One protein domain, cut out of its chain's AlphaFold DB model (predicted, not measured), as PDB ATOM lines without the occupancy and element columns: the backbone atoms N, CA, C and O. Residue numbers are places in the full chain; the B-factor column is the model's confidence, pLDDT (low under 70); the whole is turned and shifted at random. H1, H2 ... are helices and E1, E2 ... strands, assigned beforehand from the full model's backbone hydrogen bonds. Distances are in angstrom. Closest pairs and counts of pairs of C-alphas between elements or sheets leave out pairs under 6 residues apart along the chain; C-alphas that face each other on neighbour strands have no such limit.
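AT A GLANCE: This is residues 27 to 214 of the 218 residues of an uncharacterized protein of Candidatus Thorarchaeota archaeon SMTZ-45 (UniProt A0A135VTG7). A long helix, H4, runs through the middle of the domain, with a small four-stranded sheet on one side of it and H3, H7 and H6 packed round it. H1 lies over the sheet's other face, H2 is near strand E1, H5 packs on H6, and H8 and H9 make the end far from H2. The printed part has 188 residues, with nine named helices and four named strands in the order H1 E1 H2 H3 E2 E3 E4 H4 H5 H6 H7 H8 H9. The sheet, E1 E2 E4 E3, is mixed, and the class is mixed, helices and strands. The whole is compact, with a radius of gyration of the C-alphas of 16.0 A and spans of 48 by 34 by 33 A.

HOW THE PARTS SIT: Begin at H1, residues 27 to 33, on the sheet at a height of 9.7 A; the closest C-alphas of H1 and E4, residues 103 to 107, are those of Ile 33 and Asn 103, 7.0 A apart. E1, residues 42 to 44, and E2, residues 80 to 84, meet only at a point, where C-alphas 43 and 82 face each other at 4.2 A. E2 and E4 are parallel, with N 82 and O 104 within hydrogen-bond range at 2.8 A. E3, residues 95 to 98, and E4 form an antiparallel hairpin, with N 105 and O 96 at 2.8 A. H2, residues 47 to 54, and H3, residues 63 to 76, only graze the sheet. They only just touch, with 3 pairs of C-alphas within 8 A, and H3 does so with residues 64 to 68 alone; the closest C-alphas are those of Ala 47 and Asn 68, 6.2 A apart. H4, residues 114 to 133, is over E4 and E3 at a height of 9.1 A, on the opposite face from H1; the closest C-alphas of H4 and E3 are those of Glu 124 and Tyr 97, 5.5 A apart. H3, H4 and H7, residues 183 to 192, make a bundle, three helices together; H3 and H7 touch at a shallow tilt of 27 degrees, the same way, closest at C-alphas 70 and 185, 5.1 A. H6, residues 168 to 178, touches H4 at a steep tilt of 46 degrees, opposite ways, closest at C-alphas 178 and 123, 4.2 A. H5, residues 153 to 162, touches H6, closest at C-alphas 156 and 172, 5.2 A. H8, residues 196 to 199, touches H7 only at the corner, and only just, with 3 pairs within 8 A, closest at C-alphas 196 and 190, 4.7 A; H9, residues 204 to 212, touches no helix. Each O i to N i+4 pair is within hydrogen-bond range in H1, H2, H3, H4, H5, H7 and H9, and 6 of 7 are in H6; H8 is too short for such a pair.

IN THESE COORDINATES: Find C-alpha 27 at (33.734, 57.733, 40.103), where H1 begins. H3 is 19.9 A long from first to last C-alpha and E4 13.1 A. H4 runs 27.7 A from C-alpha 114 at (30.258, 30.164, 41.534). H9 ends at C-alpha 212, (-0.950, 57.468, 45.672).

THE WHOLE: The C-alphas farthest apart, those of Lys 55 and Glu 212, are 49.8 A from each other. The printed part has no cut, and its long link is H4 to H5, residues 134 to 152. The mean pLDDT of the printed part is 96.1, and no printed residue is under 70.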
ATOM      1  N   ASP A  27      33.803  56.981  41.356       95.81
ATOM      2  CA  ASP A  27      33.734  57.733  40.103       95.81
ATOM      3  C   ASP A  27      33.889  56.806  38.882       95.81
ATOM      4  O   ASP A  27      33.071  56.862  37.964       95.81
ATOM      5  N   ALA A  28      34.838  55.863  38.918       96.75
ATOM      6  CA  ALA A  28      34.970  54.839  37.879       96.75
ATOM      7  C   ALA A  28      33.720  53.951  37.782       96.75
ATOM      8  O   ALA A  28      33.270  53.630  36.679       96.75
ATOM      9  N   MET A  29      33.134  53.594  38.929       97.31
ATOM     10  CA  MET A  29      31.884  52.835  38.970       97.31
ATOM     11  C   MET A  29      30.725  53.653  38.407       97.31
ATOM     12  O   MET A  29      29.970  53.137  37.590       97.31
ATOM     13  N   GLY A  30      30.633  54.933  38.778       96.25
ATOM     14  CA  GLY A  30      29.671  55.895  38.241       96.25
ATOM     15  C   GLY A  30      29.712  55.964  36.715       96.25
ATOM     16  O   GLY A  30      28.702  55.739  36.052       96.25
ATOM     17  N   CYS A  31      30.900  56.167  36.146       96.12
ATOM     18  CA  CYS A  31      31.093  56.187  34.697       96.12
ATOM     19  C   CYS A  31      30.629  54.881  34.021       96.12
ATOM     20  O   CYS A  31      30.026  54.895  32.944       96.12
ATOM     21  N   MET A  32      30.879  53.729  34.653       96.88
ATOM     22  CA  MET A  32      30.439  52.428  34.143       96.88
ATOM     23  C   MET A  32      28.914  52.262  34.198       96.88
ATOM     24  O   MET A  32      28.313  51.869  33.196       96.88
ATOM     25  N   ILE A  33      28.271  52.561  35.332       96.19
ATOM     26  CA  ILE A  33      26.816  52.372  35.493       96.19
ATOM     27  C   ILE A  33      26.001  53.343  34.628       96.19
ATOM     28  O   ILE A  33      24.900  52.988  34.189       96.19
ATOM     29  N   LEU A  34      26.577  54.513  34.321       94.62
ATOM     30  CA  LEU A  34      26.072  55.492  33.354       94.62
ATOM     31  C   LEU A  34      26.417  55.144  31.897       94.62
ATOM     32  O   LEU A  34      25.982  55.842  30.986       94.62
ATOM     33  N   ARG A  35      27.148  54.044  31.658       93.94
ATOM     34  CA  ARG A  35      27.562  53.548  30.331       93.94
ATOM     35  C   ARG A  35      28.508  54.477  29.560       93.94
ATOM     36  O   ARG A  35      28.723  54.268  28.368       93.94
ATOM     37  N   GLU A  36      29.125  55.438  30.233       94.25
ATOM     38  CA  GLU A  36      30.155  56.323  29.673       94.25
ATOM     39  C   GLU A  36      31.510  55.599  29.572       94.25
ATOM     40  O   GLU A  36      32.300  55.850  28.661       94.25
ATOM     41  N   CYS A  37      31.740  54.620  30.452       94.00
ATOM     42  CA  CYS A  37      32.907  53.749  30.454       94.00
ATOM     43  C   CYS A  37      32.507  52.292  30.201       94.00
ATOM     44  O   CYS A  37      31.912  51.646  31.062       94.00
ATOM     45  N   THR A  38      32.863  51.742  29.038       95.75
ATOM     46  CA  THR A  38      32.430  50.386  28.642       95.75
ATOM     47  C   THR A  38      33.556  49.471  28.165       95.75
ATOM     48  O   THR A  38      33.296  48.348  27.735       95.75
ATOM     49  N   ASP A  39      34.810  49.911  28.271       95.88
ATOM     50  CA  ASP A  39      35.969  49.116  27.868       95.88
ATOM     51  C   ASP A  39      36.055  47.805  28.671       95.88
ATOM     52  O   ASP A  39      36.179  47.800  29.894       95.88
ATOM     53  N   GLY A  40      35.955  46.673  27.972       96.50
ATOM     54  CA  GLY A  40      35.936  45.339  28.577       96.50
ATOM     55  C   GLY A  40      34.632  44.956  29.287       96.50
ATOM     56  O   GLY A  40      34.581  43.886  29.886       96.50
ATOM     57  N   VAL A  41      33.579  45.781  29.227       97.94
ATOM     58  CA  VAL A  41      32.268  45.470  29.818       97.94
ATOM     59  C   VAL A  41      31.457  44.605  28.854       97.94
ATOM     60  O   VAL A  41      31.100  45.044  27.760       97.94
ATOM     61  N   VAL A  42      31.135  43.379  29.265       98.12
ATOM     62  CA  VAL A  42      30.507  42.359  28.412       98.12
ATOM     63  C   VAL A  42      29.141  41.975  28.964       98.12
ATOM     64  O   VAL A  42      29.027  41.598  30.124       98.12
ATOM     65  N   GLU A  43      28.101  42.048  28.132       98.31
ATOM     66  CA  GLU A  43      26.762  41.572  28.497       98.31
ATOM     67  C   GLU A  43      26.732  40.039  28.551       98.31
ATOM     68  O   GLU A  43      27.260  39.362  27.666       98.31
ATOM     69  N   ILE A  44      26.071  39.493  29.568       98.00
ATOM     70  CA  ILE A  44      25.820  38.060  29.723       98.00
ATOM     71  C   ILE A  44      24.314  37.800  29.769       98.00
ATOM     72  O   ILE A  44      23.542  38.616  30.265       98.00
ATOM     73  N   LYS A  45      23.880  36.644  29.263       98.06
ATOM     74  CA  LYS A  45      22.456  36.269  29.181       98.06
ATOM     75  C   LYS A  45      22.155  34.928  29.837       98.06
ATOM     76  O   LYS A  45      20.992  34.582  30.030       98.06
ATOM     77  N   SER A  46      23.184  34.157  30.181       98.19
ATOM     78  CA  SER A  46      23.039  32.809  30.721       98.19
ATOM     79  C   SER A  46      24.266  32.345  31.505       98.19
ATOM     80  O   SER A  46      25.367  32.880  31.376       98.19
ATOM     81  N   ALA A  47      24.108  31.257  32.260       97.75
ATOM     82  CA  ALA A  47      25.224  30.581  32.924       97.75
ATOM     83  C   ALA A  47      26.285  30.054  31.932       97.75
ATOM     84  O   ALA A  47      27.451  29.885  32.297       97.75
ATOM     85  N   LYS A  48      25.907  29.798  30.669       97.75
ATOM     86  CA  LYS A  48      26.846  29.376  29.615       97.75
ATOM     87  C   LYS A  48      27.794  30.504  29.216       97.75
ATOM     88  O   LYS A  48      28.965  30.234  28.947       97.75
ATOM     89  N   ASP A  49      27.322  31.747  29.240       98.06
ATOM     90  CA  ASP A  49      28.156  32.913  28.939       98.06
ATOM     91  C   ASP A  49      29.231  33.092  30.014       98.06
ATOM     92  O   ASP A  49      30.390  33.307  29.680       98.06
ATOM     93  N   ILE A  50      28.894  32.864  31.293       97.62
ATOM     94  CA  ILE A  50      29.865  32.845  32.402       97.62
ATOM     95  C   ILE A  50      30.963  31.802  32.159       97.62
ATOM     96  O   ILE A  50      32.153  32.091  32.290       97.62
ATOM     97  N   ALA A  51      30.570  30.566  31.840       96.81
ATOM     98  CA  ALA A  51      31.512  29.471  31.615       96.81
ATOM     99  C   ALA A  51      32.453  29.778  30.438       96.81
ATOM    100  O   ALA A  51      33.661  29.554  30.534       96.81
ATOM    101  N   SER A  52      31.895  30.350  29.368       97.56
ATOM    102  CA  SER A  52      32.622  30.750  28.161       97.56
ATOM    103  C   SER A  52      33.586  31.905  28.437       97.56
ATOM    104  O   SER A  52      34.759  31.814  28.076       97.56
ATOM    105  N   TYR A  53      33.125  32.945  29.140       97.38
ATOM    106  CA  TYR A  53      33.922  34.108  29.533       97.38
ATOM    107  C   TYR A  53      35.152  33.689  30.349       97.38
ATOM    108  O   TYR A  53      36.284  34.051  30.031       97.38
ATOM    109  N   TYR A  54      34.949  32.833  31.352       96.62
ATOM    110  CA  TYR A  54      36.022  32.347  32.219       96.62
ATOM    111  C   TYR A  54      36.811  31.159  31.667       96.62
ATOM    112  O   TYR A  54      37.768  30.730  32.312       96.62
ATOM    113  N   LYS A  55      36.409  30.600  30.519       96.94
ATOM    114  CA  LYS A  55      36.981  29.371  29.942       96.94
ATOM    115  C   LYS A  55      37.067  28.229  30.968       96.94
ATOM    116  O   LYS A  55      38.094  27.563  31.086       96.94
ATOM    117  N   LYS A  56      35.993  28.019  31.738       94.44
ATOM    118  CA  LYS A  56      35.915  27.001  32.806       94.44
ATOM    119  C   LYS A  56      34.688  26.103  32.659       94.44
ATOM    120  O   LYS A  56      33.747  26.434  31.942       94.44
ATOM    121  N   ALA A  57      34.681  24.984  33.385       94.62
ATOM    122  CA  ALA A  57      33.522  24.098  33.469       94.62
ATOM    123  C   ALA A  57      32.279  24.855  33.961       94.62
ATOM    124  O   ALA A  57      32.386  25.701  34.848       94.62
ATOM    125  N   GLY A  58      31.116  24.560  33.382       94.94
ATOM    126  CA  GLY A  58      29.876  25.287  33.650       94.94
ATOM    127  C   GLY A  58      29.265  25.068  35.039       94.94
ATOM    128  O   GLY A  58      29.701  24.220  35.816       94.94
ATOM    129  N   MET A  59      28.219  25.860  35.301       96.12
ATOM    130  CA  MET A  59      27.165  25.615  36.296       96.12
ATOM    131  C   MET A  59      26.793  24.127  36.391       96.12
ATOM    132  O   MET A  59      26.335  23.599  35.382       96.12
ATOM    133  N   MET A  60      26.929  23.462  37.543       95.31
ATOM    134  CA  MET A  60      26.166  22.235  37.816       95.31
ATOM    135  C   MET A  60      24.821  22.601  38.450       95.31
ATOM    136  O   MET A  60      24.694  23.660  39.075       95.31
ATOM    137  N   ASP A  61      23.825  21.730  38.314       94.94
ATOM    138  CA  ASP A  61      22.592  21.860  39.089       94.94
ATOM    139  C   ASP A  61      22.865  21.647  40.589       94.94
ATOM    140  O   ASP A  61      23.736  20.844  40.943       94.94
ATOM    141  N   PRO A  62      22.165  22.382  41.476       95.12
ATOM    142  CA  PRO A  62      21.011  23.261  41.202       95.12
ATOM    143  C   PRO A  62      21.352  24.697  40.748       95.12
ATOM    144  O   PRO A  62      20.474  25.420  40.275       95.12
ATOM    145  N   LEU A  63      22.620  25.120  40.837       97.12
ATOM    146  CA  LEU A  63      23.023  26.513  40.576       97.12
ATOM    147  C   LEU A  63      22.749  26.956  39.135       97.12
ATOM    148  O   LEU A  63      22.369  28.101  38.901       97.12
ATOM    149  N   TYR A  64      22.936  26.053  38.168       98.06
ATOM    150  CA  TYR A  64      22.663  26.335  36.758       98.06
ATOM    151  C   TYR A  64      21.195  26.721  36.528       98.06
ATOM    152  O   TYR A  64      20.913  27.705  35.837       98.06
ATOM    153  N   SER A  65      20.268  25.955  37.104       98.31
ATOM    154  CA  SER A  65      18.832  26.188  36.964       98.31
ATOM    155  C   SER A  65      18.401  27.515  37.597       98.31
ATOM    156  O   SER A  65      17.749  28.320  36.933       98.31
ATOM    157  N   GLU A  66      18.834  27.792  38.830       98.69
ATOM    158  CA  GLU A  66      18.503  29.039  39.534       98.69
ATOM    159  C   GLU A  66      19.115  30.280  38.862       98.69
ATOM    160  O   GLU A  66      18.446  31.300  38.690       98.69
ATOM    161  N   PHE A  67      20.382  30.212  38.435       98.69
ATOM    162  CA  PHE A  67      21.024  31.333  37.745       98.69
ATOM    163  C   PHE A  67      20.256  31.695  36.471       98.69
ATOM    164  O   PHE A  67      19.934  32.858  36.239       98.69
ATOM    165  N   ASN A  68      19.925  30.698  35.645       98.62
ATOM    166  CA  ASN A  68      19.221  30.949  34.391       98.62
ATOM    167  C   ASN A  68      17.769  31.395  34.605       98.62
ATOM    168  O   ASN A  68      17.271  32.179  33.797       98.62
ATOM    169  N   SER A  69      17.092  30.955  35.674       98.56
ATOM    170  CA  SER A  69      15.759  31.474  35.994       98.56
ATOM    171  C   SER A  69      15.815  32.957  36.369       98.56
ATOM    172  O   SER A  69      15.008  33.730  35.854       98.56
ATOM    173  N   MET A  70      16.805  33.375  37.171       98.69
ATOM    174  CA  MET A  70      17.033  34.795  37.480       98.69
ATOM    175  C   MET A  70      17.363  35.598  36.216       98.69
ATOM    176  O   MET A  70      16.711  36.603  35.956       98.69
ATOM    177  N   MET A  71      18.299  35.130  35.383       98.62
ATOM    178  CA  MET A  71      18.661  35.802  34.125       98.62
ATOM    179  C   MET A  71      17.469  35.978  33.182       98.62
ATOM    180  O   MET A  71      17.295  37.038  32.583       98.62
ATOM    181  N   LYS A  72      16.620  34.950  33.061       98.56
ATOM    182  CA  LYS A  72      15.404  35.013  32.248       98.56
ATOM    183  C   LYS A  72      14.418  36.047  32.791       98.56
ATOM    184  O   LYS A  72      13.840  36.790  32.001       98.56
ATOM    185  N   ALA A  73      14.206  36.074  34.106       98.44
ATOM    186  CA  ALA A  73      13.303  37.026  34.741       98.44
ATOM    187  C   ALA A  73      13.815  38.466  34.589       98.44
ATOM    188  O   ALA A  73      13.069  39.302  34.089       98.44
ATOM    189  N   LEU A  74      15.096  38.714  34.895       98.50
ATOM    190  CA  LEU A  74      15.773  40.005  34.708       98.50
ATOM    191  C   LEU A  74      15.645  40.501  33.262       98.50
ATOM    192  O   LEU A  74      15.163  41.605  33.027       98.50
ATOM    193  N   GLY A  75      15.966  39.653  32.281       97.94
ATOM    194  CA  GLY A  75      15.845  40.022  30.870       97.94
ATOM    195  C   GLY A  75      14.405  40.320  30.439       97.94
ATOM    196  O   GLY A  75      14.188  41.202  29.611       97.94
ATOM    197  N   LYS A  76      13.407  39.628  31.008       97.38
ATOM    198  CA  LYS A  76      11.985  39.878  30.717       97.38
ATOM    199  C   LYS A  76      11.512  41.235  31.243       97.38
ATOM    200  O   LYS A  76      10.665  41.847  30.599       97.38
ATOM    201  N   ILE A  77      12.054  41.693  32.369       95.94
ATOM    202  CA  ILE A  77      11.755  43.010  32.952       95.94
ATOM    203  C   ILE A  77      12.713  44.102  32.459       95.94
ATOM    204  O   ILE A  77      12.705  45.198  32.986       95.94
ATOM    205  N   GLY A  78      13.546  43.827  31.451       96.31
ATOM    206  CA  GLY A  78      14.422  44.837  30.856       96.31
ATOM    207  C   GLY A  78      15.738  45.086  31.598       96.31
ATOM    208  O   GLY A  78      16.513  45.931  31.153       96.31
ATOM    209  N   VAL A  79      16.044  44.323  32.653       97.88
ATOM    210  CA  VAL A  79      17.333  44.411  33.348       97.88
ATOM    211  C   VAL A  79      18.411  43.663  32.570       97.88
ATOM    212  O   VAL A  79      18.285  42.468  32.280       97.88
ATOM    213  N   LYS A  80      19.506  44.357  32.259       98.06
ATOM    214  CA  LYS A  80      20.680  43.775  31.593       98.06
ATOM    215  C   LYS A  80      21.771  43.473  32.604       98.06
ATOM    216  O   LYS A  80      22.023  44.271  33.502       98.06
ATOM    217  N   VAL A  81      22.455  42.345  32.426       98.56
ATOM    218  CA  VAL A  81      23.546  41.927  33.312       98.56
ATOM    219  C   VAL A  81      24.863  41.923  32.546       98.56
ATOM    220  O   VAL A  81      24.946  41.386  31.442       98.56
ATOM    221  N   TYR A  82      25.900  42.497  33.143       98.62
ATOM    222  CA  TYR A  82      27.230  42.605  32.560       98.62
ATOM    223  C   TYR A  82      28.287  42.037  33.498       98.62
ATOM    224  O   TYR A  82      28.182  42.160  34.713       98.62
ATOM    225  N   ILE A  83      29.351  41.482  32.927       98.31
ATOM    226  CA  ILE A  83      30.634  41.319  33.610       98.31
ATOM    227  C   ILE A  83      31.501  42.520  33.247       98.31
ATOM    228  O   ILE A  83      31.589  42.890  32.075       98.31
ATOM    229  N   ALA A  84      32.143  43.123  34.245       98.25
ATOM    230  CA  ALA A  84      33.014  44.271  34.053       98.25
ATOM    231  C   ALA A  84      34.377  44.089  34.749       98.25
ATOM    232  O   ALA A  84      34.454  43.438  35.798       98.25
ATOM    233  N   PRO A  85      35.457  44.674  34.193       98.00
ATOM    234  CA  PRO A  85      36.783  44.638  34.801       98.00
ATOM    235  C   PRO A  85      36.817  45.264  36.201       98.00
ATOM    236  O   PRO A  85      36.196  46.299  36.442       98.00
ATOM    237  N   GLU A  86      37.630  44.699  37.098       97.44
ATOM    238  CA  GLU A  86      37.750  45.131  38.503       97.44
ATOM    239  C   GLU A  86      38.121  46.618  38.657       97.44
ATOM    240  O   GLU A  86      37.707  47.253  39.621       97.44
ATOM    241  N   LYS A  87      38.823  47.204  37.673       96.62
ATOM    242  CA  LYS A  87      39.217  48.626  37.662       96.62
ATOM    243  C   LYS A  87      38.037  49.599  37.803       96.62
ATOM    244  O   LYS A  87      38.245  50.722  38.257       96.62
ATOM    245  N   TYR A  88      36.825  49.192  37.421       97.81
ATOM    246  CA  TYR A  88      35.618  50.017  37.541       97.81
ATOM    247  C   TYR A  88      34.967  49.965  38.920       97.81
ATOM    248  O   TYR A  88      34.058  50.740  39.180       97.81
ATOM    249  N   PHE A  89      35.397  49.074  39.808       98.25
ATOM    250  CA  PHE A  89      34.744  48.846  41.091       98.25
ATOM    251  C   PHE A  89      35.608  49.370  42.239       98.25
ATOM    252  O   PHE A  89      36.819  49.139  42.229       98.25
ATOM    253  N   PRO A  90      35.023  50.002  43.273       97.00
ATOM    254  CA  PRO A  90      35.737  50.260  44.515       97.00
ATOM    255  C   PRO A  90      36.341  48.965  45.086       97.00
ATOM    256  O   PRO A  90      35.787  47.879  44.864       97.00
ATOM    257  N   PRO A  91      37.441  49.043  45.853       96.56
ATOM    258  CA  PRO A  91      38.081  47.862  46.415       96.56
ATOM    259  C   PRO A  91      37.091  46.979  47.183       96.56
ATOM    260  O   PRO A  91      36.404  47.434  48.095       96.56
ATOM    261  N   GLY A  92      37.016  45.701  46.805       94.56
ATOM    262  CA  GLY A  92      36.136  44.713  47.439       94.56
ATOM    263  C   GLY A  92      34.677  44.703  46.959       94.56
ATOM    264  O   GLY A  92      33.934  43.807  47.366       94.56
ATOM    265  N   HIS A  93      34.266  45.622  46.078       96.69
ATOM    266  CA  HIS A  93      32.892  45.703  45.574       96.69
ATOM    267  C   HIS A  93      32.635  44.640  44.495       96.69
ATOM    268  O   HIS A  93      33.311  44.610  43.465       96.69
ATOM    269  N   ARG A  94      31.699  43.716  44.741       97.62
ATOM    270  CA  ARG A  94      31.549  42.485  43.932       97.62
ATOM    271  C   ARG A  94      30.516  42.583  42.813       97.62
ATOM    272  O   ARG A  94      30.587  41.807  41.862       97.62
ATOM    273  N   GLY A  95      29.578  43.504  42.933       97.81
ATOM    274  CA  GLY A  95      28.557  43.785  41.941       97.81
ATOM    275  C   GLY A  95      27.801  45.047  42.318       97.81
ATOM    276  O   GLY A  95      28.050  45.590  43.388       97.81
ATOM    277  N   VAL A  96      26.968  45.529  41.403       97.75
ATOM    278  CA  VAL A  96      26.084  46.675  41.625       97.75
ATOM    279  C   VAL A  96      24.902  46.608  40.665       97.75
ATOM    280  O   VAL A  96      25.092  46.419  39.459       97.75
ATOM    281  N   TYR A  97      23.692  46.780  41.182       97.69
ATOM    282  CA  TYR A  97      22.494  47.094  40.410       97.69
ATOM    283  C   TYR A  97      22.197  48.599  40.448       97.69
ATOM    284  O   TYR A  97      22.303  49.242  41.490       97.69
ATOM    285  N   HIS A  98      21.823  49.171  39.303       96.06
ATOM    286  CA  HIS A  98      21.473  50.585  39.187       96.06
ATOM    287  C   HIS A  98      20.064  50.754  38.613       96.06
ATOM    288  O   HIS A  98      19.856  50.493  37.426       96.06
ATOM    289  N   THR A  99      19.140  51.235  39.447       91.94
ATOM    290  CA  THR A  99      17.702  51.404  39.152       91.94
ATOM    291  C   THR A  99      17.456  52.275  37.922       91.94
ATOM    292  O   THR A  99      16.781  51.876  36.988       91.94
ATOM    293  N   VAL A 100      18.120  53.432  37.819       90.69
ATOM    294  CA  VAL A 100      17.862  54.374  36.711       90.69
ATOM    295  C   VAL A 100      18.236  53.796  35.341       90.69
ATOM    296  O   VAL A 100      17.610  54.130  34.338       90.69
ATOM    297  N   SER A 101      19.283  52.965  35.265       92.25
ATOM    298  CA  SER A 101      19.730  52.395  33.986       92.25
ATOM    299  C   SER A 101      19.319  50.938  33.782       92.25
ATOM    300  O   SER A 101      19.591  50.399  32.707       92.25
ATOM    301  N   ASN A 102      18.684  50.308  34.775       95.69
ATOM    302  CA  ASN A 102      18.304  48.895  34.774       95.69
ATOM    303  C   ASN A 102      19.456  47.971  34.363       95.69
ATOM    304  O   ASN A 102      19.299  47.005  33.614       95.69
ATOM    305  N   ASN A 103      20.660  48.288  34.842       97.31
ATOM    306  CA  ASN A 103      21.861  47.519  34.552       97.31
ATOM    307  C   ASN A 103      22.462  46.971  35.846       97.31
ATOM    308  O   ASN A 103      22.675  47.699  36.815       97.31
ATOM    309  N   PHE A 104      22.781  45.684  35.817       97.81
ATOM    310  CA  PHE A 104      23.472  44.951  36.865       97.81
ATOM    311  C   PHE A 104      24.884  44.615  36.376       97.81
ATOM    312  O   PHE A 104      25.064  43.979  35.341       97.81
ATOM    313  N   TYR A 105      25.902  45.033  37.118       98.62
ATOM    314  CA  TYR A 105      27.301  44.746  36.839       98.62
ATOM    315  C   TYR A 105      27.879  43.770  37.860       98.62
ATOM    316  O   TYR A 105      27.694  43.917  39.062       98.62
ATOM    317  N   LEU A 106      28.630  42.794  37.366       98.62
ATOM    318  CA  LEU A 106      29.376  41.808  38.132       98.62
ATOM    319  C   LEU A 106      30.869  42.106  38.007       98.62
ATOM    320  O   LEU A 106      31.390  42.237  36.897       98.62
ATOM    321  N   ASN A 107      31.570  42.168  39.135       98.50
ATOM    322  CA  ASN A 107      33.012  42.373  39.145       98.50
ATOM    323  C   ASN A 107      33.738  41.083  38.757       98.50
ATOM    324  O   ASN A 107      33.783  40.127  39.537       98.50
ATOM    325  N   ASP A 108      34.361  41.087  37.577       97.25
ATOM    326  CA  ASP A 108      35.081  39.946  37.016       97.25
ATOM    327  C   ASP A 108      36.091  39.325  38.003       97.25
ATOM    328  O   ASP A 108      36.146  38.105  38.198       97.25
ATOM    329  N   GLY A 109      36.878  40.164  38.679       96.75
ATOM    330  CA  GLY A 109      37.927  39.719  39.593       96.75
ATOM    331  C   GLY A 109      37.383  38.936  40.788       96.75
ATOM    332  O   GLY A 109      37.987  37.946  41.215       96.75
ATOM    333  N   LEU A 110      36.212  39.336  41.291       97.81
ATOM    334  CA  LEU A 110      35.695  38.901  42.590       97.81
ATOM    335  C   LEU A 110      34.589  37.841  42.507       97.81
ATOM    336  O   LEU A 110      34.306  37.180  43.510       97.81
ATOM    337  N   VAL A 111      34.004  37.610  41.327       97.69
ATOM    338  CA  VAL A 111      32.908  36.635  41.122       97.69
ATOM    339  C   VAL A 111      33.336  35.364  40.378       97.69
ATOM    340  O   VAL A 111      32.507  34.547  39.977       97.69
ATOM    341  N   LYS A 112      34.644  35.107  40.256       95.94
ATOM    342  CA  LYS A 112      35.179  33.897  39.597       95.94
ATOM    343  C   LYS A 112      34.691  32.587  40.217       95.94
ATOM    344  O   LYS A 112      34.629  31.567  39.529       95.94
ATOM    345  N   ARG A 113      34.365  32.574  41.512       96.25
ATOM    346  CA  ARG A 113      33.823  31.397  42.212       96.25
ATOM    347  C   ARG A 113      32.302  31.390  42.112       96.25
ATOM    348  O   ARG A 113      31.672  32.385  42.447       96.25
ATOM    349  N   TYR A 114      31.711  30.257  41.724       97.00
ATOM    350  CA  TYR A 114      30.258  30.164  41.534       97.00
ATOM    351  C   TYR A 114      29.451  30.445  42.801       97.00
ATOM    352  O   TYR A 114      28.411  31.079  42.710       97.00
ATOM    353  N   SER A 115      29.948  30.071  43.982       96.56
ATOM    354  CA  SER A 115      29.292  30.420  45.248       96.56
ATOM    355  C   SER A 115      29.236  31.933  45.485       96.56
ATOM    356  O   SER A 115      28.205  32.450  45.904       96.56
ATOM    357  N   THR A 116      30.320  32.652  45.183       97.75
ATOM    358  CA  THR A 116      30.359  34.116  45.283       97.75
ATOM    359  C   THR A 116      29.485  34.761  44.216       97.75
ATOM    360  O   THR A 116      28.703  35.644  44.545       97.75
ATOM    361  N   LEU A 117      29.565  34.290  42.967       98.12
ATOM    362  CA  LEU A 117      28.711  34.764  41.880       98.12
ATOM    363  C   LEU A 117      27.230  34.627  42.235       98.12
ATOM    364  O   LEU A 117      26.489  35.590  42.102       98.12
ATOM    365  N   MET A 118      26.805  33.462  42.727       98.50
ATOM    366  CA  MET A 118      25.408  33.229  43.098       98.50
ATOM    367  C   MET A 118      24.961  34.122  44.251       98.50
ATOM    368  O   MET A 118      23.844  34.627  44.217       98.50
ATOM    369  N   ALA A 119      25.829  34.372  45.236       98.50
ATOM    370  CA  ALA A 119      25.502  35.293  46.318       98.50
ATOM    371  C   ALA A 119      25.273  36.727  45.811       98.50
ATOM    372  O   ALA A 119      24.311  37.365  46.221       98.50
ATOM    373  N   VAL A 120      26.114  37.205  44.885       98.44
ATOM    374  CA  VAL A 120      25.975  38.540  44.278       98.44
ATOM    375  C   VAL A 120      24.747  38.604  43.370       98.44
ATOM    376  O   VAL A 120      23.959  39.531  43.482       98.44
ATOM    377  N   MET A 121      24.522  37.589  42.530       98.56
ATOM    378  CA  MET A 121      23.334  37.506  41.669       98.56
ATOM    379  C   MET A 121      22.029  37.566  42.455       98.56
ATOM    380  O   MET A 121      21.090  38.235  42.039       98.56
ATOM    381  N   ARG A 122      21.970  36.865  43.589       98.81
ATOM    382  CA  ARG A 122      20.805  36.885  44.469       98.81
ATOM    383  C   ARG A 122      20.646  38.237  45.170       98.81
ATOM    384  O   ARG A 122      19.524  38.710  45.268       98.81
ATOM    385  N   HIS A 123      21.735  38.845  45.636       98.62
ATOM    386  CA  HIS A 123      21.706  40.131  46.337       98.62
ATOM    387  C   HIS A 123      21.281  41.280  45.408       98.62
ATOM    388  O   HIS A 123      20.239  41.889  45.613       98.62
ATOM    389  N   GLU A 124      22.005  41.501  44.314       98.50
ATOM    390  CA  GLU A 124      21.692  42.577  43.364       98.50
ATOM    391  C   GLU A 124      20.387  42.306  42.600       98.50
ATOM    392  O   GLU A 124      19.614  43.214  42.302       98.50
ATOM    393  N   GLY A 125      20.080  41.030  42.329       98.38
ATOM    394  CA  GLY A 125      18.778  40.643  41.794       98.38
ATOM    395  C   GLY A 125      17.629  40.918  42.770       98.38
ATOM    396  O   GLY A 125      16.507  41.146  42.328       98.38
ATOM    397  N   TRP A 126      17.882  40.921  44.085       98.62
ATOM    398  CA  TRP A 126      16.882  41.324  45.076       98.62
ATOM    399  C   TRP A 126      16.623  42.825  45.002       98.62
ATOM    400  O   TRP A 126      15.465  43.226  45.032       98.62
ATOM    401  N   HIS A 127      17.658  43.643  44.796       98.00
ATOM    402  CA  HIS A 127      17.477  45.075  44.548       98.00
ATOM    403  C   HIS A 127      16.645  45.352  43.291       98.00
ATOM    404  O   HIS A 127      15.751  46.192  43.337       98.00
ATOM    405  N   ALA A 128      16.826  44.585  42.212       97.50
ATOM    406  CA  ALA A 128      15.946  44.671  41.039       97.50
ATOM    407  C   ALA A 128      14.489  44.259  41.341       97.50
ATOM    408  O   ALA A 128      13.542  44.784  40.756       97.50
ATOM    409  N   ALA A 129      14.272  43.329  42.275       97.81
ATOM    410  CA  ALA A 129      12.924  43.001  42.731       97.81
ATOM    411  C   ALA A 129      12.330  44.097  43.639       97.81
ATOM    412  O   ALA A 129      11.131  44.357  43.561       97.81
ATOM    413  N   GLN A 130      13.143  44.743  44.485       97.56
ATOM    414  CA  GLN A 130      12.728  45.866  45.337       97.56
ATOM    415  C   GLN A 130      12.378  47.107  44.508       97.56
ATOM    416  O   GLN A 130      11.441  47.829  44.841       97.56
ATOM    417  N   ASP A 131      13.102  47.330  43.415       96.06
ATOM    418  CA  ASP A 131      12.786  48.315  42.381       96.06
ATOM    419  C   ASP A 131      11.382  48.051  41.818       96.06
ATOM    420  O   ASP A 131      10.473  48.857  41.980       96.06
ATOM    421  N   CYS A 132      11.129  46.829  41.351       95.44
ATOM    422  CA  CYS A 132       9.803  46.435  40.878       95.44
ATOM    423  C   CYS A 132       8.691  46.533  41.942       95.44
ATOM    424  O   CYS A 132       7.546  46.868  41.630       95.44
ATOM    425  N   MET A 133       9.008  46.255  43.213       96.81
ATOM    426  CA  MET A 133       8.075  46.431  44.332       96.81
ATOM    427  C   MET A 133       7.620  47.890  44.465       96.81
ATOM    428  O   MET A 133       6.472  48.131  44.838       96.81
ATOM    429  N   ALA A 134       8.478  48.847  44.105       94.56
ATOM    430  CA  ALA A 134       8.201  50.280  44.103       94.56
ATOM    431  C   ALA A 134       7.435  50.761  42.852       94.56
ATOM    432  O   ALA A 134       7.570  51.909  42.444       94.56
ATOM    433  N   GLY A 135       6.602  49.912  42.242       90.06
ATOM    434  CA  GLY A 135       5.650  50.310  41.197       90.06
ATOM    435  C   GLY A 135       5.930  49.680  39.835       90.06
ATOM    436  O   GLY A 135       5.052  49.073  39.224       90.06
ATOM    437  N   SER A 136       7.159  49.811  39.352       88.44
ATOM    438  CA  SER A 136       7.628  49.230  38.089       88.44
ATOM    439  C   SER A 136       9.151  49.130  38.103       88.44
ATOM    440  O   SER A 136       9.753  49.578  39.058       88.44
ATOM    441  N   ILE A 137       9.777  48.587  37.059       88.00
ATOM    442  CA  ILE A 137      11.243  48.651  36.891       88.00
ATOM    443  C   ILE A 137      11.712  50.006  36.320       88.00
ATOM    444  O   ILE A 137      12.900  50.283  36.221       88.00
ATOM    445  N   ASP A 138      10.777  50.851  35.880       86.88
ATOM    446  CA  ASP A 138      11.054  52.165  35.303       86.88
ATOM    447  C   ASP A 138      10.900  53.233  36.394       86.88
ATOM    448  O   ASP A 138       9.994  54.070  36.361       86.88
ATOM    449  N   ASN A 139      11.761  53.178  37.411       81.19
ATOM    450  CA  ASN A 139      11.748  54.131  38.513       81.19
ATOM    451  C   ASN A 139      13.175  54.460  39.011       81.19
ATOM    452  O   ASN A 139      14.182  53.986  38.489       81.19
ATOM    453  N   SER A 140      13.263  55.313  40.032       83.94
ATOM    454  CA  SER A 140      14.505  55.577  40.772       83.94
ATOM    455  C   SER A 140      14.386  55.258  42.268       83.94
ATOM    456  O   SER A 140      15.168  55.768  43.070       83.94
ATOM    457  N   MET A 141      13.372  54.485  42.655       87.50
ATOM    458  CA  MET A 141      12.967  54.196  44.028       87.50
ATOM    459  C   MET A 141      12.975  52.688  44.276       87.50
ATOM    460  O   MET A 141      12.702  51.889  43.399       87.50
ATOM    461  N   ILE A 142      13.236  52.274  45.507       92.75
ATOM    462  CA  ILE A 142      13.138  50.863  45.887       92.75
ATOM    463  C   ILE A 142      12.239  50.723  47.107       92.75
ATOM    464  O   ILE A 142      12.190  51.604  47.969       92.75
ATOM    465  N   ALA A 143      11.530  49.603  47.189       94.56
ATOM    466  CA  ALA A 143      10.655  49.278  48.301       94.56
ATOM    467  C   ALA A 143      11.019  47.909  48.877       94.56
ATOM    468  O   ALA A 143      11.288  46.964  48.136       94.56
ATOM    469  N   ILE A 144      11.001  47.801  50.206       94.62
ATOM    470  CA  ILE A 144      11.154  46.515  50.892       94.62
ATOM    471  C   ILE A 144      10.039  45.555  50.460       94.62
ATOM    472  O   ILE A 144       8.886  45.958  50.277       94.62
ATOM    473  N   ILE A 145      10.392  44.286  50.265       96.44
ATOM    474  CA  ILE A 145       9.455  43.257  49.786       96.44
ATOM    475  C   ILE A 145       8.816  42.523  50.964       96.44
ATOM    476  O   ILE A 145       7.658  42.103  50.895       96.44
ATOM    477  N   LYS A 146       9.582  42.338  52.034       93.75
ATOM    478  CA  LYS A 146       9.192  41.712  53.286       93.75
ATOM    479  C   LYS A 146       9.235  42.740  54.419       93.75
ATOM    480  O   LYS A 146       9.928  43.751  54.327       93.75
ATOM    481  N   PRO A 147       8.473  42.506  55.494       92.12
ATOM    482  CA  PRO A 147       8.627  43.279  56.717       92.12
ATOM    483  C   PRO A 147      10.058  43.168  57.269       92.12
ATOM    484  O   PRO A 147      10.686  42.114  57.154       92.12
ATOM    485  N   GLU A 148      10.581  44.235  57.876       91.88
ATOM    486  CA  GLU A 148      11.948  44.239  58.419       91.88
ATOM    487  C   GLU A 148      12.123  43.195  59.535       91.88
ATOM    488  O   GLU A 148      13.200  42.621  59.680       91.88
ATOM    489  N   GLU A 149      11.053  42.897  60.276       92.19
ATOM    490  CA  GLU A 149      11.017  41.875  61.324       92.19
ATOM    491  C   GLU A 149      11.160  40.434  60.808       92.19
ATOM    492  O   GLU A 149      11.520  39.546  61.582       92.19
ATOM    493  N   ASP A 150      10.917  40.187  59.514       94.50
ATOM    494  CA  ASP A 150      11.136  38.871  58.898       94.50
ATOM    495  C   ASP A 150      12.625  38.615  58.622       94.50
ATOM    496  O   ASP A 150      13.027  37.464  58.420       94.50
ATOM    497  N   VAL A 151      13.449  39.670  58.564       96.00
ATOM    498  CA  VAL A 151      14.876  39.537  58.274       96.00
ATOM    499  C   VAL A 151      15.570  38.913  59.486       96.00
ATOM    500  O   VAL A 151      15.522  39.480  60.578       96.00
ATOM    501  N   PRO A 152      16.273  37.773  59.330       97.12
ATOM    502  CA  PRO A 152      16.991  37.169  60.444       97.12
ATOM    503  C   PRO A 152      17.993  38.146  61.074       97.12
ATOM    504  O   PRO A 152      18.801  38.750  60.364       97.12
ATOM    505  N   GLU A 153      17.984  38.229  62.407       96.00
ATOM    506  CA  GLU A 153      18.771  39.183  63.209       96.00
ATOM    507  C   GLU A 153      20.256  39.207  62.819       96.00
ATOM    508  O   GLU A 153      20.848  40.271  62.667       96.00
ATOM    509  N   PHE A 154      20.839  38.042  62.524       95.62
ATOM    510  CA  PHE A 154      22.223  37.937  62.059       95.62
ATOM    511  C   PHE A 154      22.522  38.787  60.809       95.62
ATOM    512  O   PHE A 154      23.567  39.438  60.739       95.62
ATOM    513  N   TRP A 155      21.632  38.785  59.811       96.25
ATOM    514  CA  TRP A 155      21.815  39.588  58.596       96.25
ATOM    515  C   TRP A 155      21.585  41.069  58.878       96.25
ATOM    516  O   TRP A 155      22.335  41.905  58.374       96.25
ATOM    517  N   ARG A 156      20.604  41.379  59.731       95.75
ATOM    518  CA  ARG A 156      20.310  42.749  60.148       95.75
ATOM    519  C   ARG A 156      21.502  43.390  60.856       95.75
ATOM    520  O   ARG A 156      21.990  44.420  60.400       95.75
ATOM    521  N   GLU A 157      22.034  42.745  61.891       96.38
ATOM    522  CA  GLU A 157      23.183  43.253  62.648       96.38
ATOM    523  C   GLU A 157      24.431  43.443  61.774       96.38
ATOM    524  O   GLU A 157      25.198  44.391  61.961       96.38
ATOM    525  N   MET A 158      24.676  42.522  60.833       95.50
ATOM    526  CA  MET A 158      25.816  42.615  59.918       95.50
ATOM    527  C   MET A 158      25.731  43.880  59.060       95.50
ATOM    528  O   MET A 158      26.740  44.568  58.871       95.50
ATOM    529  N   VAL A 159      24.537  44.183  58.551       96.69
ATOM    530  CA  VAL A 159      24.296  45.348  57.701       96.69
ATOM    531  C   VAL A 159      24.329  46.638  58.514       96.69
ATOM    532  O   VAL A 159      25.000  47.574  58.095       96.69
ATOM    533  N   GLU A 160      23.735  46.681  59.708       97.06
ATOM    534  CA  GLU A 160      23.794  47.860  60.592       97.06
ATOM    535  C   GLU A 160      25.229  48.271  60.953       97.06
ATOM    536  O   GLU A 160      25.520  49.454  61.111       97.06
ATOM    537  N   LYS A 161      26.148  47.302  61.050       96.44
ATOM    538  CA  LYS A 161      27.575  47.561  61.307       96.44
ATOM    539  C   LYS A 161      28.349  48.009  60.064       96.44
ATOM    540  O   LYS A 161      29.426  48.582  60.209       96.44
ATOM    541  N   SER A 162      27.843  47.716  58.866       93.69
ATOM    542  CA  SER A 162      28.582  47.887  57.606       93.69
ATOM    543  C   SER A 162      28.049  49.026  56.731       93.69
ATOM    544  O   SER A 162      28.785  49.523  55.882       93.69
ATOM    545  N   TYR A 163      26.799  49.449  56.935       94.44
ATOM    546  CA  TYR A 163      26.101  50.413  56.086       94.44
ATOM    547  C   TYR A 163      25.546  51.601  56.884       94.44
ATOM    548  O   TYR A 163      25.269  51.478  58.078       94.44
ATOM    549  N   PRO A 164      25.337  52.766  56.238       95.94
ATOM    550  CA  PRO A 164      24.596  53.871  56.837       95.94
ATOM    551  C   PRO A 164      23.178  53.441  57.223       95.94
ATOM    552  O   PRO A 164      22.535  52.711  56.473       95.94
ATOM    553  N   ALA A 165      22.662  53.974  58.335       95.50
ATOM    554  CA  ALA A 165      21.340  53.632  58.871       95.50
ATOM    555  C   ALA A 165      20.206  53.737  57.837       95.50
ATOM    556  O   ALA A 165      19.285  52.928  57.848       95.50
ATOM    557  N   SER A 166      20.298  54.702  56.916       93.88
ATOM    558  CA  SER A 166      19.309  54.868  55.856       93.88
ATOM    559  C   SER A 166      19.247  53.669  54.915       93.88
ATOM    560  O   SER A 166      18.155  53.342  54.494       93.88
ATOM    561  N   ALA A 167      20.371  53.011  54.608       94.31
ATOM    562  CA  ALA A 167      20.445  51.910  53.645       94.31
ATOM    563  C   ALA A 167      20.015  50.546  54.216       94.31
ATOM    564  O   ALA A 167      19.717  49.616  53.466       94.31
ATOM    565  N   VAL A 168      19.989  50.424  55.546       95.50
ATOM    566  CA  VAL A 168      19.839  49.142  56.244       95.50
ATOM    567  C   VAL A 168      18.570  48.371  55.857       95.50
ATOM    568  O   VAL A 168      18.703  47.168  55.640       95.50
ATOM    569  N   PRO A 169      17.373  48.982  55.715       94.19
ATOM    570  CA  PRO A 169      16.167  48.224  55.373       94.19
ATOM    571  C   PRO A 169      16.307  47.426  54.069       94.19
ATOM    572  O   PRO A 169      15.921  46.261  54.011       94.19
ATOM    573  N   TRP A 170      16.919  48.015  53.039       95.12
ATOM    574  CA  TRP A 170      17.054  47.371  51.729       95.12
ATOM    575  C   TRP A 170      18.209  46.372  51.690       95.12
ATOM    576  O   TRP A 170      18.052  45.257  51.189       95.12
ATOM    577  N   GLU A 171      19.351  46.765  52.252       97.12
ATOM    578  CA  GLU A 171      20.577  45.967  52.284       97.12
ATOM    579  C   GLU A 171      20.425  44.723  53.168       97.12
ATOM    580  O   GLU A 171      20.958  43.664  52.841       97.12
ATOM    581  N   ALA A 172      19.661  44.802  54.263       97.50
ATOM    582  CA  ALA A 172      19.418  43.664  55.150       97.50
ATOM    583  C   ALA A 172      18.611  42.559  54.454       97.50
ATOM    584  O   ALA A 172      18.981  41.382  54.531       97.50
ATOM    585  N   GLU A 173      17.559  42.921  53.710       97.06
ATOM    586  CA  GLU A 173      16.827  41.949  52.896       97.06
ATOM    587  C   GLU A 173      17.704  41.365  51.787       97.06
ATOM    588  O   GLU A 173      17.729  40.149  51.596       97.06
ATOM    589  N   ALA A 174      18.446  42.213  51.071       97.81
ATOM    590  CA  ALA A 174      19.297  41.773  49.975       97.81
ATOM    591  C   ALA A 174      20.441  40.873  50.470       97.81
ATOM    592  O   ALA A 174      20.809  39.900  49.807       97.81
ATOM    593  N   ALA A 175      21.007  41.139  51.652       97.56
ATOM    594  CA  ALA A 175      22.000  40.281  52.296       97.56
ATOM    595  C   ALA A 175      21.416  38.903  52.641       97.56
ATOM    596  O   ALA A 175      22.041  37.876  52.349       97.56
ATOM    597  N   TRP A 176      20.201  38.865  53.196       98.19
ATOM    598  CA  TRP A 176      19.488  37.620  53.471       98.19
ATOM    599  C   TRP A 176      19.157  36.849  52.181       98.19
ATOM    600  O   TRP A 176      19.446  35.649  52.083       98.19
ATOM    601  N   ALA A 177      18.638  37.529  51.158       98.19
ATOM    602  CA  ALA A 177      18.332  36.949  49.853       98.19
ATOM    603  C   ALA A 177      19.594  36.403  49.166       98.19
ATOM    604  O   ALA A 177      19.602  35.272  48.676       98.19
ATOM    605  N   GLY A 178      20.709  37.136  49.255       97.94
ATOM    606  CA  GLY A 178      22.043  36.725  48.806       97.94
ATOM    607  C   GLY A 178      22.485  35.354  49.333       97.94
ATOM    608  O   GLY A 178      23.304  34.659  48.725       97.94
ATOM    609  N   ARG A 179      21.929  34.929  50.469       97.31
ATOM    610  CA  ARG A 179      22.285  33.694  51.177       97.31
ATOM    611  C   ARG A 179      21.173  32.654  51.199       97.31
ATOM    612  O   ARG A 179      21.393  31.571  51.733       97.31
ATOM    613  N   THR A 180      20.047  32.931  50.548       97.94
ATOM    614  CA  THR A 180      18.871  32.060  50.531       97.94
ATOM    615  C   THR A 180      18.573  31.600  49.108       97.94
ATOM    616  O   THR A 180      18.252  32.398  48.232       97.94
ATOM    617  N   GLU A 181      18.685  30.296  48.862       97.88
ATOM    618  CA  GLU A 181      18.406  29.708  47.546       97.88
ATOM    619  C   GLU A 181      16.949  29.932  47.118       97.88
ATOM    620  O   GLU A 181      16.008  29.745  47.891       97.88
ATOM    621  N   GLY A 182      16.763  30.359  45.871       98.19
ATOM    622  CA  GLY A 182      15.463  30.541  45.234       98.19
ATOM    623  C   GLY A 182      14.664  31.758  45.707       98.19
ATOM    624  O   GLY A 182      13.645  32.066  45.092       98.19
ATOM    625  N   MET A 183      15.095  32.467  46.755       98.38
ATOM    626  CA  MET A 183      14.379  33.636  47.281       98.38
ATOM    627  C   MET A 183      14.291  34.752  46.235       98.38
ATOM    628  O   MET A 183      13.192  35.159  45.860       98.38
ATOM    629  N   THR A 184      15.434  35.168  45.690       98.62
ATOM    630  CA  THR A 184      15.501  36.182  44.629       98.62
ATOM    631  C   THR A 184      14.847  35.719  43.335       98.62
ATOM    632  O   THR A 184      14.109  36.480  42.716       98.62
ATOM    633  N   ALA A 185      15.054  34.460  42.938       98.56
ATOM    634  CA  ALA A 185      14.444  33.910  41.728       98.56
ATOM    635  C   ALA A 185      12.908  34.018  41.748       98.56
ATOM    636  O   ALA A 185      12.321  34.440  40.755       98.56
ATOM    637  N   LYS A 186      12.269  33.706  42.885       98.50
ATOM    638  CA  LYS A 186      10.810  33.816  43.055       98.50
ATOM    639  C   LYS A 186      10.320  35.266  43.014       98.50
ATOM    640  O   LYS A 186       9.301  35.542  42.388       98.50
ATOM    641  N   ALA A 187      11.048  36.188  43.645       98.38
ATOM    642  CA  ALA A 187      10.693  37.608  43.638       98.38
ATOM    643  C   ALA A 187      10.790  38.214  42.230       98.38
ATOM    644  O   ALA A 187       9.857  38.864  41.758       98.38
ATOM    645  N   LEU A 188      11.872  37.913  41.510       98.50
ATOM    646  CA  LEU A 188      12.038  38.326  40.119       98.50
ATOM    647  C   LEU A 188      10.976  37.713  39.199       98.50
ATOM    648  O   LEU A 188      10.500  38.383  38.289       98.50
ATOM    649  N   GLU A 189      10.569  36.463  39.426       98.25
ATOM    650  CA  GLU A 189       9.474  35.841  38.674       98.25
ATOM    651  C   GLU A 189       8.123  36.532  38.928       98.25
ATOM    652  O   GLU A 189       7.370  36.784  37.981       98.25
ATOM    653  N   ALA A 190       7.822  36.900  40.178       97.81
ATOM    654  CA  ALA A 190       6.619  37.661  40.514       97.81
ATOM    655  C   ALA A 190       6.605  39.026  39.805       97.81
ATOM    656  O   ALA A 190       5.603  39.391  39.184       97.81
ATOM    657  N   CYS A 191       7.740  39.727  39.803       96.75
ATOM    658  CA  CYS A 191       7.904  40.954  39.030       96.75
ATOM    659  C   CYS A 191       7.692  40.712  37.525       96.75
ATOM    660  O   CYS A 191       6.856  41.344  36.886       96.75
ATOM    661  N   ALA A 192       8.376  39.718  36.957       97.25
ATOM    662  CA  ALA A 192       8.333  39.419  35.529       97.25
ATOM    663  C   ALA A 192       6.962  38.931  35.032       97.25
ATOM    664  O   ALA A 192       6.700  38.922  33.827       97.25
ATOM    665  N   THR A 193       6.084  38.479  35.926       96.50
ATOM    666  CA  THR A 193       4.694  38.117  35.611       96.50
ATOM    667  C   THR A 193       3.712  39.273  35.798       96.50
ATOM    668  O   THR A 193       2.556  39.123  35.408       96.50
ATOM    669  N   GLY A 194       4.152  40.410  36.345       94.00
ATOM    670  CA  GLY A 194       3.291  41.540  36.706       94.00
ATOM    671  C   GLY A 194       2.444  41.281  37.955       94.00
ATOM    672  O   GLY A 194       1.496  42.011  38.215       94.00
ATOM    673  N   LYS A 195       2.765  40.233  38.722       95.06
ATOM    674  CA  LYS A 195       2.005  39.783  39.898       95.06
ATOM    675  C   LYS A 195       2.733  40.076  41.204       95.06
ATOM    676  O   LYS A 195       2.517  39.390  42.202       95.06
ATOM    677  N   MET A 196       3.608  41.082  41.201       95.88
ATOM    678  CA  MET A 196       4.479  41.396  42.332       95.88
ATOM    679  C   MET A 196       3.681  41.546  43.631       95.88
ATOM    680  O   MET A 196       3.959  40.848  44.601       95.88
ATOM    681  N   TRP A 197       2.620  42.354  43.609       95.62
ATOM    682  CA  TRP A 197       1.795  42.646  44.788       95.62
ATOM    683  C   TRP A 197       0.745  41.573  45.114       95.62
ATOM    684  O   TRP A 197       0.198  41.569  46.215       95.62
ATOM    685  N   GLU A 198       0.466  40.657  44.178       94.31
ATOM    686  CA  GLU A 198      -0.368  39.471  44.436       94.31
ATOM    687  C   GLU A 198       0.429  38.404  45.195       94.31
ATOM    688  O   GLU A 198      -0.089  37.770  46.113       94.31
ATOM    689  N   VAL A 199       1.692  38.198  44.805       96.31
ATOM    690  CA  VAL A 199       2.580  37.190  45.402       96.31
ATOM    691  C   VAL A 199       3.203  37.705  46.700       96.31
ATOM    692  O   VAL A 199       3.291  36.964  47.679       96.31
ATOM    693  N   TYR A 200       3.615  38.973  46.721       95.94
ATOM    694  CA  TYR A 200       4.206  39.643  47.873       95.94
ATOM    695  C   TYR A 200       3.318  40.807  48.288       95.94
ATOM    696  O   TYR A 200       3.307  41.860  47.655       95.94
ATOM    697  N   LYS A 201       2.564  40.620  49.373       95.38
ATOM    698  CA  LYS A 201       1.706  41.675  49.915       95.38
ATOM    699  C   LYS A 201       2.572  42.879  50.331       95.38
ATOM    700  O   LYS A 201       3.430  42.698  51.196       95.38
ATOM    701  N   PRO A 202       2.334  44.089  49.791       94.75
ATOM    702  CA  PRO A 202       3.096  45.272  50.179       94.75
ATOM    703  C   PRO A 202       2.930  45.595  51.666       94.75
ATOM    704  O   PRO A 202       1.863  45.368  52.250       94.75
ATOM    705  N   THR A 203       3.960  46.194  52.267       93.00
ATOM    706  CA  THR A 203       3.846  46.789  53.608       93.00
ATOM    707  C   THR A 203       2.813  47.924  53.604       93.00
ATOM    708  O   THR A 203       2.500  48.452  52.535       93.00
ATOM    709  N   PRO A 204       2.274  48.353  54.763       93.31
ATOM    710  CA  PRO A 204       1.319  49.462  54.803       93.31
ATOM    711  C   PRO A 204       1.826  50.734  54.108       93.31
ATOM    712  O   PRO A 204       1.094  51.315  53.308       93.31
ATOM    713  N   MET A 205       3.088  51.117  54.339       90.75
ATOM    714  CA  MET A 205       3.692  52.298  53.708       90.75
ATOM    715  C   MET A 205       3.900  52.104  52.205       90.75
ATOM    716  O   MET A 205       3.568  52.992  51.423       90.75
ATOM    717  N   THR A 206       4.382  50.932  51.779       93.00
ATOM    718  CA  THR A 206       4.520  50.620  50.349       93.00
ATOM    719  C   THR A 206       3.157  50.620  49.657       93.00
ATOM    720  O   THR A 206       3.020  51.188  48.582       93.00
ATOM    721  N   ARG A 207       2.120  50.039  50.276       94.19
ATOM    722  CA  ARG A 207       0.760  50.016  49.719       94.19
ATOM    723  C   ARG A 207       0.203  51.423  49.553       94.19
ATOM    724  O   ARG A 207      -0.363  51.713  48.506       94.19
ATOM    725  N   GLN A 208       0.349  52.267  50.574       93.62
ATOM    726  CA  GLN A 208      -0.093  53.657  50.510       93.62
ATOM    727  C   GLN A 208       0.577  54.376  49.335       93.62
ATOM    728  O   GLN A 208      -0.116  54.937  48.493       93.62
ATOM    729  N   TRP A 209       1.903  54.264  49.222       92.56
ATOM    730  CA  TRP A 209       2.654  54.865  48.122       92.56
ATOM    731  C   TRP A 209       2.197  54.348  46.746       92.56
ATOM    732  O   TRP A 209       2.028  55.135  45.818       92.56
ATOM    733  N   LEU A 210       1.942  53.042  46.607       94.31
ATOM    734  CA  LEU A 210       1.467  52.445  45.353       94.31
ATOM    735  C   LEU A 210       0.082  52.963  44.936       94.31
ATOM    736  O   LEU A 210      -0.166  53.112  43.744       94.31
ATOM    737  N   ILE A 211      -0.807  53.231  45.895       94.56
ATOM    738  CA  ILE A 211      -2.133  53.809  45.627       94.56
ATOM    739  C   ILE A 211      -2.004  55.277  45.226       94.56
ATOM    740  O   ILE A 211      -2.587  55.692  44.232       94.56
ATOM    741  N   GLU A 212      -1.196  56.047  45.957       93.81
ATOM    742  CA  GLU A 212      -0.950  57.468  45.672       93.81
ATOM    743  C   GLU A 212      -0.311  57.704  44.292       93.81
ATOM    744  O   GLU A 212      -0.454  58.788  43.733       93.81
ATOM    745  N   ASN A 213       0.375  56.697  43.743       91.94
ATOM    746  CA  ASN A 213       1.040  56.745  42.439       91.94
ATOM    747  C   ASN A 213       0.338  55.884  41.365       91.94
ATOM    748  O   ASN A 213       0.962  55.522  40.372       91.94
ATOM    749  N   ASP A 214      -0.941  55.538  41.559       92.25
ATOM    750  CA  ASP A 214      -1.798  54.837  40.583       92.25
ATOM    751  C   ASP A 214      -1.327  53.429  40.148       92.25
ATOM    752  O   ASP A 214      -1.813  52.870  39.159       92.25
TER     753      ASP A 214